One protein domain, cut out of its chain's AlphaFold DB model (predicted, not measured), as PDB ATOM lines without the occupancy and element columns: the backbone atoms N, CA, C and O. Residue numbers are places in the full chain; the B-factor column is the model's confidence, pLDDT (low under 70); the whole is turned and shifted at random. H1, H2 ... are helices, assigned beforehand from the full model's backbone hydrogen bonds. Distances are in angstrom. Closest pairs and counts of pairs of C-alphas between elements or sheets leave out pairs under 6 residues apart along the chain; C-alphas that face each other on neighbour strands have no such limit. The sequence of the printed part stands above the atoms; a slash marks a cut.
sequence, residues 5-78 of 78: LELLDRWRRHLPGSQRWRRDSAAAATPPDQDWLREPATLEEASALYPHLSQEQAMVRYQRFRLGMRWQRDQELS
ATOM      1  N   LEU A   5       7.399  -2.630  -7.508       79.69
ATOM      2  CA  LEU A   5       7.290  -3.340  -6.227       79.69
ATOM      3  C   LEU A   5       8.107  -2.689  -5.105       79.69
ATOM      4  O   LEU A   5       7.664  -2.698  -3.961       79.69
ATOM      5  N   GLU A   6       9.253  -2.081  -5.414       80.00
ATOM      6  CA  GLU A   6      10.032  -1.358  -4.404       80.00
ATOM      7  C   GLU A   6       9.323  -0.082  -3.954       80.00
ATOM      8  O   GLU A   6       9.373   0.274  -2.778       80.00
ATOM      9  N   LEU A   7       8.615   0.588  -4.871       84.00
ATOM     10  CA  LEU A   7       7.826   1.776  -4.551       84.00
ATOM     11  C   LEU A   7       6.678   1.435  -3.587       84.00
ATOM     12  O   LEU A   7       6.453   2.144  -2.603       84.00
ATOM     13  N   LEU A   8       5.996   0.316  -3.849       83.50
ATOM     14  CA  LEU A   8       4.929  -0.216  -3.005       83.50
ATOM     15  C   LEU A   8       5.450  -0.629  -1.621       83.50
ATOM     16  O   LEU A   8       4.851  -0.275  -0.603       83.50
ATOM     17  N   ASP A   9       6.574  -1.343  -1.570       78.06
ATOM     18  CA  ASP A   9       7.201  -1.745  -0.310       78.06
ATOM     19  C   ASP A   9       7.657  -0.536   0.507       78.06
ATOM     20  O   ASP A   9       7.464  -0.503   1.725       78.06
ATOM     21  N   ARG A  10       8.198   0.494  -0.150       80.56
ATOM     22  CA  ARG A  10       8.576   1.745   0.511       80.56
ATOM     23  C   ARG A  10       7.368   2.421   1.152       80.56
ATOM     24  O   ARG A  10       7.441   2.799   2.316       80.56
ATOM     25  N   TRP A  11       6.248   2.509   0.439       83.25
ATOM     26  CA  TRP A  11       5.004   3.075   0.968       83.25
ATOM     27  C   TRP A  11       4.465   2.297   2.176       83.25
ATOM     28  O   TRP A  11       4.106   2.892   3.192       83.25
ATOM     29  N   ARG A  12       4.475   0.959   2.120       81.94
ATOM     30  CA  ARG A  12       4.009   0.098   3.224       81.94
ATOM     31  C   ARG A  12       4.795   0.288   4.520       81.94
ATOM     32  O   ARG A  12       4.222   0.152   5.600       81.94
ATOM     33  N   ARG A  13       6.082   0.638   4.430       77.56
ATOM     34  CA  ARG A  13       6.936   0.915   5.598       77.56
ATOM     35  C   ARG A  13       6.567   2.210   6.337       77.56
ATOM     36  O   ARG A  13       7.005   2.380   7.473       77.56
ATOM     37  N   HIS A  14       5.753   3.083   5.740       82.75
ATOM     38  CA  HIS A  14       5.296   4.342   6.342       82.75
ATOM     39  C   HIS A  14       3.844   4.304   6.851       82.75
ATOM     40  O   HIS A  14       3.384   5.277   7.442       82.75
ATOM     41  N   LEU A  15       3.120   3.197   6.655       83.38
ATOM     42  CA  LEU A  15       1.759   3.030   7.171       83.38
ATOM     43  C   LEU A  15       1.758   2.577   8.646       83.38
ATOM     44  O   LEU A  15       2.701   1.913   9.084       83.38
ATOM     45  N   PRO A  16       0.691   2.863   9.416       80.12
ATOM     46  CA  PRO A  16       0.493   2.276  10.741       80.12
ATOM     47  C   PRO A  16       0.574   0.744  10.681       80.12
ATOM     48  O   PRO A  16       0.010   0.115   9.784       80.12
ATOM     49  N   GLY A  17       1.310   0.132  11.611       75.56
ATOM     50  CA  GLY A  17       1.594  -1.307  11.573       75.56
ATOM     51  C   GLY A  17       2.684  -1.709  10.570       75.56
ATOM     52  O   GLY A  17       2.787  -2.883  10.222       75.56
ATOM     53  N   SER A  18       3.521  -0.768  10.116       76.12
ATOM     54  CA  SER A  18       4.654  -1.008   9.205       76.12
ATOM     55  C   SER A  18       5.620  -2.105   9.652       76.12
ATOM     56  O   SER A  18       6.267  -2.722   8.806       76.12
ATOM     57  N   GLN A  19       5.689  -2.391  10.956       70.00
ATOM     58  CA  GLN A  19       6.454  -3.511  11.506       70.00
ATOM     59  C   GLN A  19       6.065  -4.851  10.870       70.00
ATOM     60  O   GLN A  19       6.958  -5.625  10.551       70.00
ATOM     61  N   ARG A  20       4.779  -5.092  10.559       71.94
ATOM     62  CA  ARG A  20       4.352  -6.338   9.886       71.94
ATOM     63  C   ARG A  20       4.935  -6.497   8.479       71.94
ATOM     64  O   ARG A  20       4.973  -7.593   7.939       71.94
ATOM     65  N   TRP A  21       5.320  -5.383   7.858       73.00
ATOM     66  CA  TRP A  21       5.876  -5.333   6.507       73.00
ATOM     67  C   TRP A  21       7.404  -5.245   6.508       73.00
ATOM     68  O   TRP A  21       8.017  -5.258   5.438       73.00
ATOM     69  N   ARG A  22       8.040  -5.148   7.684       71.00
ATOM     70  CA  ARG A  22       9.488  -5.309   7.794       71.00
ATOM     71  C   ARG A  22       9.812  -6.780   7.575       71.00
ATOM     72  O   ARG A  22       9.669  -7.604   8.468       71.00
ATOM     73  N   ARG A  23      10.258  -7.092   6.362       65.00
ATOM     74  CA  ARG A  23      10.915  -8.360   6.049       65.00
ATOM     75  C   ARG A  23      12.303  -8.333   6.673       65.00
ATOM     76  O   ARG A  23      13.262  -7.942   6.015       65.00
ATOM     77  N   ASP A  24      12.385  -8.654   7.955       66.50
ATOM     78  CA  ASP A  24      13.673  -8.891   8.586       66.50
ATOM     79  C   ASP A  24      14.093 -10.324   8.256       66.50
ATOM     80  O   ASP A  24      13.591 -11.291   8.828       66.50
ATOM     81  N   SER A  25      14.951 -10.469   7.245       61.12
ATOM     82  CA  SER A  25      15.435 -11.778   6.801       61.12
ATOM     83  C   SER A  25      16.148 -12.536   7.919       61.12
ATOM     84  O   SER A  25      16.146 -13.760   7.903       61.12
ATOM     85  N   ALA A  26      16.720 -11.824   8.897       63.19
ATOM     86  CA  ALA A  26      17.339 -12.435  10.067       63.19
ATOM     87  C   ALA A  26      16.307 -12.988  11.062       63.19
ATOM     88  O   ALA A  26      16.595 -13.973  11.730       63.19
ATOM     89  N   ALA A  27      15.105 -12.406  11.140       61.97
ATOM     90  CA  ALA A  27      14.046 -12.890  12.030       61.97
ATOM     91  C   ALA A  27      13.285 -14.101  11.461       61.97
ATOM     92  O   ALA A  27      12.691 -14.859  12.219       61.97
ATOM     93  N   ALA A  28      13.288 -14.273  10.135       64.19
ATOM     94  CA  ALA A  28      12.631 -15.396   9.458       64.19
ATOM     95  C   ALA A  28      13.571 -16.582   9.176       64.19
ATOM     96  O   ALA A  28      13.105 -17.656   8.803       64.19
ATOM     97  N   ALA A  29      14.887 -16.394   9.296       66.44
ATOM     98  CA  ALA A  29      15.852 -17.465   9.093       66.44
ATOM     99  C   ALA A  29      15.954 -18.331  10.353       66.44
ATOM    100  O   ALA A  29      16.148 -17.816  11.453       66.44
ATOM    101  N   THR A  30      15.871 -19.652  10.184       69.44
ATOM    102  CA  THR A  30      16.191 -20.609  11.246       69.44
ATOM    103  C   THR A  30      17.606 -20.322  11.764       69.44
ATOM    104  O   THR A  30      18.514 -20.141  10.941       69.44
ATOM    105  N   PRO A  31      17.819 -20.269  13.093       75.75
ATOM    106  CA  PRO A  31      19.147 -20.104  13.658       75.75
ATOM    107  C   PRO A  31      20.125 -21.126  13.053       75.75
ATOM    108  O   PRO A  31      19.760 -22.289  12.865       75.75
ATOM    109  N   PRO A  32      21.350 -20.719  12.683       71.69
ATOM    110  CA  PRO A  32      22.272 -21.573  11.935       71.69
ATOM    111  C   PRO A  32      22.727 -22.830  12.690       71.69
ATOM    112  O   PRO A  32      23.191 -23.769  12.052       71.69
ATOM    113  N   ASP A  33      22.599 -22.840  14.015       74.62
ATOM    114  CA  ASP A  33      22.775 -23.978  14.926       74.62
ATOM    115  C   ASP A  33      21.617 -24.991  14.869       74.62
ATOM    116  O   ASP A  33      21.784 -26.143  15.260       74.62
ATOM    117  N   GLN A  34      20.456 -24.581  14.361       74.50
ATOM    118  CA  GLN A  34      19.246 -25.402  14.240       74.50
ATOM    119  C   GLN A  34      18.957 -25.819  12.789       74.50
ATOM    120  O   GLN A  34      18.124 -26.695  12.543       74.50
ATOM    121  N   ASP A  35      19.659 -25.228  11.818       78.62
ATOM    122  CA  ASP A  35      19.530 -25.561  10.401       78.62
ATOM    123  C   ASP A  35      20.442 -26.738  10.016       78.62
ATOM    124  O   ASP A  35      21.498 -26.592   9.397       78.62
ATOM    125  N   TRP A  36      19.995 -27.942  10.368       77.44
ATOM    126  CA  TRP A  36      20.620 -29.215   9.989       77.44
ATOM    127  C   TRP A  36      20.670 -29.437   8.462       77.44
ATOM    128  O   TRP A  36      21.362 -30.336   7.983       77.44
ATOM    129  N   LEU A  37      19.970 -28.624   7.654       83.56
ATOM    130  CA  LEU A  37      20.072 -28.673   6.192       83.56
ATOM    131  C   LEU A  37      21.395 -28.073   5.677       83.56
ATOM    132  O   LEU A  37      21.742 -28.268   4.513       83.56
ATOM    133  N   ARG A  38      22.152 -27.371   6.530       80.75
ATOM    134  CA  ARG A  38      23.487 -26.853   6.189       80.75
ATOM    135  C   ARG A  38      24.530 -27.956   6.049       80.75
ATOM    136  O   ARG A  38      25.525 -27.756   5.355       80.75
ATOM    137  N   GLU A  39      24.310 -29.105   6.681       83.44
ATOM    138  CA  GLU A  39      25.183 -30.262   6.512       83.44
ATOM    139  C   GLU A  39      25.065 -30.790   5.074       83.44
ATOM    140  O   GLU A  39      23.945 -30.978   4.578       83.44
ATOM    141  N   PRO A  40      26.182 -31.020   4.364       84.44
ATOM    142  CA  PRO A  40      26.134 -31.480   2.982       84.44
ATOM    143  C   PRO A  40      25.443 -32.844   2.894       84.44
ATOM    144  O   PRO A  40      25.646 -33.710   3.736       84.44
ATOM    145  N   ALA A  41      24.611 -33.046   1.870       87.31
ATOM    146  CA  ALA A  41      24.034 -34.363   1.614       87.31
ATOM    147  C   ALA A  41      25.139 -35.326   1.172       87.31
ATOM    148  O   ALA A  41      25.843 -35.040   0.201       87.31
ATOM    149  N   THR A  42      25.284 -36.454   1.866       93.31
ATOM    150  CA  THR A  42      26.308 -37.441   1.523       93.31
ATOM    151  C   THR A  42      25.751 -38.524   0.604       93.31
ATOM    152  O   THR A  42      24.574 -38.891   0.656       93.31
ATOM    153  N   LEU A  43      26.611 -39.040  -0.278       93.69
ATOM    154  CA  LEU A  43      26.239 -40.150  -1.153       93.69
ATOM    155  C   LEU A  43      26.046 -41.443  -0.359       93.69
ATOM    156  O   LEU A  43      25.188 -42.242  -0.714       93.69
ATOM    157  N   GLU A  44      26.803 -41.623   0.721       95.44
ATOM    158  CA  GLU A  44      26.712 -42.788   1.598       95.44
ATOM    159  C   GLU A  44      25.315 -42.916   2.218       95.44
ATOM    160  O   GLU A  44      24.667 -43.950   2.060       95.44
ATOM    161  N   GLU A  45      24.795 -41.839   2.814       93.81
ATOM    162  CA  GLU A  45      23.435 -41.808   3.366       93.81
ATOM    163  C   GLU A  45      22.376 -42.027   2.281       93.81
ATOM    164  O   GLU A  45      21.426 -42.792   2.468       93.81
ATOM    165  N   ALA A  46      22.546 -41.382   1.122       96.25
ATOM    166  CA  ALA A  46      21.616 -41.511   0.008       96.25
ATOM    167  C   ALA A  46      21.551 -42.956  -0.515       96.25
ATOM    168  O   ALA A  46      20.461 -43.489  -0.729       96.25
ATOM    169  N   SER A  47      22.704 -43.602  -0.699       96.69
ATOM    170  CA  SER A  47      22.798 -44.990  -1.153       96.69
ATOM    171  C   SER A  47      22.321 -45.986  -0.096       96.69
ATOM    172  O   SER A  47      21.703 -46.984  -0.462       96.69
ATOM    173  N   ALA A  48      22.533 -45.711   1.194       96.62
ATOM    174  CA  ALA A  48      22.003 -46.533   2.279       96.62
ATOM    175  C   ALA A  48      20.464 -46.496   2.335       96.62
ATOM    176  O   ALA A  48      19.827 -47.528   2.541       96.62
ATOM    177  N   LEU A  49      19.856 -45.324   2.112       95.81
ATOM    178  CA  LEU A  49      18.398 -45.149   2.133       95.81
ATOM    179  C   LEU A  49      17.705 -45.619   0.848       95.81
ATOM    180  O   LEU A  49      16.572 -46.100   0.894       95.81
ATOM    181  N   TYR A  50      18.367 -45.490  -0.303       96.75
ATOM    182  CA  TYR A  50      17.811 -45.854  -1.608       96.75
ATOM    183  C   TYR A  50      18.721 -46.830  -2.374       96.75
ATOM    184  O   TYR A  50      19.165 -46.512  -3.480       96.75
ATOM    185  N   PRO A  51      18.959 -48.048  -1.849       96.62
ATOM    186  CA  PRO A  51      19.919 -48.996  -2.429       96.62
ATOM    187  C   PRO A  51      19.495 -49.548  -3.799       96.62
ATOM    188  O   PRO A  51      20.304 -50.104  -4.533       96.62
ATOM    189  N   HIS A  52      18.216 -49.411  -4.146       97.31
ATOM    190  CA  HIS A  52      17.631 -49.884  -5.400       97.31
ATOM    191  C   HIS A  52      17.720 -48.856  -6.541       97.31
ATOM    192  O   HIS A  52      17.278 -49.143  -7.652       97.31
ATOM    193  N   LEU A  53      18.230 -47.650  -6.274       97.12
ATOM    194  CA  LEU A  53      18.355 -46.578  -7.259       97.12
ATOM    195  C   LEU A  53      19.806 -46.414  -7.713       97.12
ATOM    196  O   LEU A  53      20.743 -46.793  -7.013       97.12
ATOM    197  N   SER A  54      19.998 -45.790  -8.878       97.56
ATOM    198  CA  SER A  54      21.329 -45.301  -9.244       97.56
ATOM    199  C   SER A  54      21.789 -44.228  -8.250       97.56
ATOM    200  O   SER A  54      20.969 -43.553  -7.630       97.56
ATOM    201  N   GLN A  55      23.102 -44.030  -8.122       96.06
ATOM    202  CA  GLN A  55      23.685 -43.043  -7.202       96.06
ATOM    203  C   GLN A  55      23.100 -41.634  -7.383       96.06
ATOM    204  O   GLN A  55      22.745 -40.974  -6.408       96.06
ATOM    205  N   GLU A  56      22.931 -41.192  -8.630       96.12
ATOM    206  CA  GLU A  56      22.346 -39.887  -8.946       96.12
ATOM    207  C   GLU A  56      20.870 -39.802  -8.524       96.12
ATOM    208  O   GLU A  56      20.447 -38.836  -7.887       96.12
ATOM    209  N   GLN A  57      20.084 -40.842  -8.811       97.19
ATOM    210  CA  GLN A  57      18.675 -40.893  -8.425       97.19
ATOM    211  C   GLN A  57      18.504 -40.963  -6.904       97.19
ATOM    212  O   GLN A  57      17.630 -40.288  -6.357       97.19
ATOM    213  N   ALA A  58      19.349 -41.737  -6.219       97.44
ATOM    214  CA  ALA A  58      19.397 -41.819  -4.766       97.44
ATOM    215  C   ALA A  58      19.708 -40.448  -4.154       97.44
ATOM    216  O   ALA A  58      18.991 -40.003  -3.260       97.44
ATOM    217  N   MET A  59      20.704 -39.737  -4.692       96.44
ATOM    218  CA  MET A  59      21.085 -38.399  -4.241       96.44
ATOM    219  C   MET A  59      19.937 -37.395  -4.389       96.44
ATOM    220  O   MET A  59      19.572 -36.719  -3.425       96.44
ATOM    221  N   VAL A  60      19.313 -37.325  -5.568       96.00
ATOM    222  CA  VAL A  60      18.176 -36.420  -5.810       96.00
ATOM    223  C   VAL A  60      17.015 -36.746  -4.871       96.00
ATOM    224  O   VAL A  60      16.369 -35.844  -4.329       96.00
ATOM    225  N   ARG A  61      16.733 -38.035  -4.653       96.00
ATOM    226  CA  ARG A  61      15.640 -38.463  -3.776       96.00
ATOM    227  C   ARG A  61      15.931 -38.147  -2.311       96.00
ATOM    228  O   ARG A  61      15.037 -37.662  -1.621       96.00
ATOM    229  N   TYR A  62      17.177 -38.313  -1.881       95.62
ATOM    230  CA  TYR A  62      17.634 -37.962  -0.543       95.62
ATOM    231  C   TYR A  62      17.570 -36.453  -0.277       95.62
ATOM    232  O   TYR A  62      17.019 -36.027   0.736       95.62
ATOM    233  N   GLN A  63      18.018 -35.622  -1.221       93.31
ATOM    234  CA  GLN A  63      17.896 -34.163  -1.116       93.31
ATOM    235  C   GLN A  63      16.431 -33.718  -0.998       93.31
ATOM    236  O   GLN A  63      16.096 -32.895  -0.145       93.31
ATOM    237  N   ARG A  64      15.531 -34.297  -1.807       94.69
ATOM    238  CA  ARG A  64      14.086 -34.025  -1.717       94.69
ATOM    239  C   ARG A  64      13.500 -34.446  -0.373       94.69
ATOM    240  O   ARG A  64      12.713 -33.697   0.195       94.69
ATOM    241  N   PHE A  65      13.889 -35.612   0.137       93.69
ATOM    242  CA  PHE A  65      13.473 -36.083   1.456       93.69
ATOM    243  C   PHE A  65      13.894 -35.105   2.560       93.69
ATOM    244  O   PHE A  65      13.054 -34.695   3.361       93.69
ATOM    245  N   ARG A  66      15.154 -34.645   2.551       91.75
ATOM    246  CA  ARG A  66      15.647 -33.660   3.525       91.75
ATOM    247  C   ARG A  66      14.869 -32.341   3.469       91.75
ATOM    248  O   ARG A  66      14.473 -31.814   4.507       91.75
ATOM    249  N   LEU A  67      14.585 -31.839   2.267       89.44
ATOM    250  CA  LEU A  67      13.750 -30.648   2.083       89.44
ATOM    251  C   LEU A  67      12.317 -30.849   2.601       89.44
ATOM    252  O   LEU A  67      11.759 -29.945   3.218       89.44
ATOM    253  N   GLY A  68      11.737 -32.034   2.391       90.38
ATOM    254  CA  GLY A  68      10.414 -32.380   2.913       90.38
ATOM    255  C   GLY A  68      10.360 -32.366   4.442       90.38
ATOM    256  O   GLY A  68       9.444 -31.780   5.015       90.38
ATOM    257  N   MET A  69      11.372 -32.929   5.110       88.44
ATOM    258  CA  MET A  69      11.457 -32.903   6.577       88.44
ATOM    259  C   MET A  69      11.550 -31.479   7.134       88.44
ATOM    260  O   MET A  69      10.940 -31.185   8.161       88.44
ATOM    261  N   ARG A  70      12.274 -30.577   6.454       84.88
ATOM    262  CA  ARG A  70      12.318 -29.156   6.830       84.88
ATOM    263  C   ARG A  70      10.928 -28.529   6.766       84.88
ATOM    264  O   ARG A  70      10.499 -27.916   7.735       84.88
ATOM    265  N   TRP A  71      10.223 -28.728   5.654       82.19
ATOM    266  CA  TRP A  71       8.883 -28.177   5.470       82.19
ATOM    267  C   TRP A  71       7.907 -28.662   6.548       82.19
ATOM    268  O   TRP A  71       7.135 -27.870   7.080       82.19
ATOM    269  N   GLN A  72       7.944 -29.953   6.886       82.94
ATOM    270  CA  GLN A  72       7.089 -30.509   7.934       82.94
ATOM    271  C   GLN A  72       7.381 -29.873   9.301       82.94
ATOM    272  O   GLN A  72       6.452 -29.475   9.998       82.94
ATOM    273  N   ARG A  73       8.659 -29.702   9.654       77.06
ATOM    274  CA  ARG A  73       9.057 -29.016  10.892       77.06
ATOM    275  C   ARG A  73       8.605 -27.563  10.940       77.06
ATOM    276  O   ARG A  73       8.118 -27.121  11.974       77.06
ATOM    277  N   ASP A  74       8.741 -26.837   9.834       73.88
ATOM    278  CA  ASP A  74       8.297 -25.444   9.753       73.88
ATOM    279  C   ASP A  74       6.774 -25.334   9.977       73.88
ATOM    280  O   ASP A  74       6.311 -24.363  10.575       73.88
ATOM    281  N   GLN A  75       5.993 -26.344   9.565       71.75
ATOM    282  CA  GLN A  75       4.553 -26.414   9.846       71.75
ATOM    283  C   GLN A  75       4.222 -26.796  11.293       71.75
ATOM    284  O   GLN A  75       3.233 -26.303  11.820       71.75
ATOM    285  N   GLU A  76       5.014 -27.655  11.937       71.44
ATOM    286  CA  GLU A  76       4.803 -28.047  13.341       71.44
ATOM    287  C   GLU A  76       5.160 -26.924  14.335       71.44
ATOM    288  O   GLU A  76       4.667 -26.916  15.462       71.44
ATOM    289  N   LEU A  77       6.021 -25.985  13.927       63.47
ATOM    290  CA  LEU A  77       6.474 -24.845  14.733       63.47
ATOM    291  C   LEU A  77       5.682 -23.543  14.487       63.47
ATOM    292  O   LEU A  77       5.935 -22.557  15.183       63.47
ATOM    293  N   SER A  78       4.771 -23.528  13.505       55.47
ATOM    294  CA  SER A  78       3.917 -22.379  13.138       55.47
ATOM    295  C   SER A  78       2.551 -22.429  13.817       55.47
ATOM    296  O   SER A  78       2.044 -21.340  14.170       55.47
TER     297      SER A  78
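Overview. This is residues 5 to 78 of the 78 residues of an uncharacterized protein of Synechococcus sp. (strain WH8103) (UniProt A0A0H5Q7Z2). Two helical ends are joined by a thin, stretched-out chain: the short helices H1 and H2 form a small head at one end, and H4 with the beginning of the long helix H5 makes a corner at the other, from which H5 folds back toward the centre of the model. Between them, residues 24 to 29, with H3 among them, stand free, and a long stretch with no named element, residues 29 to 42, leads on to H4. The printed part has 74 residues with five named helices, H1 to H5 in order, and no named strand; its class is all helix. It is extended, with a radius of gyration of the C-alphas of 19.0 A and spans of 57 by 25 by 19 A.

Along the chain. H1 covers residues 5 to 12, 10.6 A long, with C-alpha 5 at (7.290, -3.340, -6.227). H2 is residues 18 to 21, and H3 is residues 25 to 28. H4 covers residues 43 to 49, 9.9 A, with C-alpha 43 at (26.239, -40.150, -1.153). H5, the longest, covers residues 55 to 76, 31.7 A, and ends with C-alpha 76 at (4.803, -28.047, 13.341).

Arrangement. H1 and H2 only just touch, with 3 pairs of C-alphas within 8 A; the closest are those of Arg 12 and Ser 18, 6.1 A apart. H3 touches no helix. H4 touches H5 through residues 55 to 62 of H5 alone, closest at the C-alphas of Ala 46 and Ala 58, 5.3 A. Their lines are about perpendicular, but only just, at 73 degrees. H1 and H5 are apart. Every O i to N i+4 pair is within hydrogen-bond range in H1, H4 and H5; H2 and H3 are too short for such a pair, and their one O i to N i+3 pair is within range in H2 but not in H3.

Size, cuts and confidence. The two C-alphas farthest apart, those of Pro 16 and His 52, lie 57.2 A from each other. The printed part has no cut. The link from H3 to H4 is long, with 14 residues; the other three are tight. Mean pLDDT of the printed part is 82.8, and residues 23 to 30 and 77 to 78 are under 70.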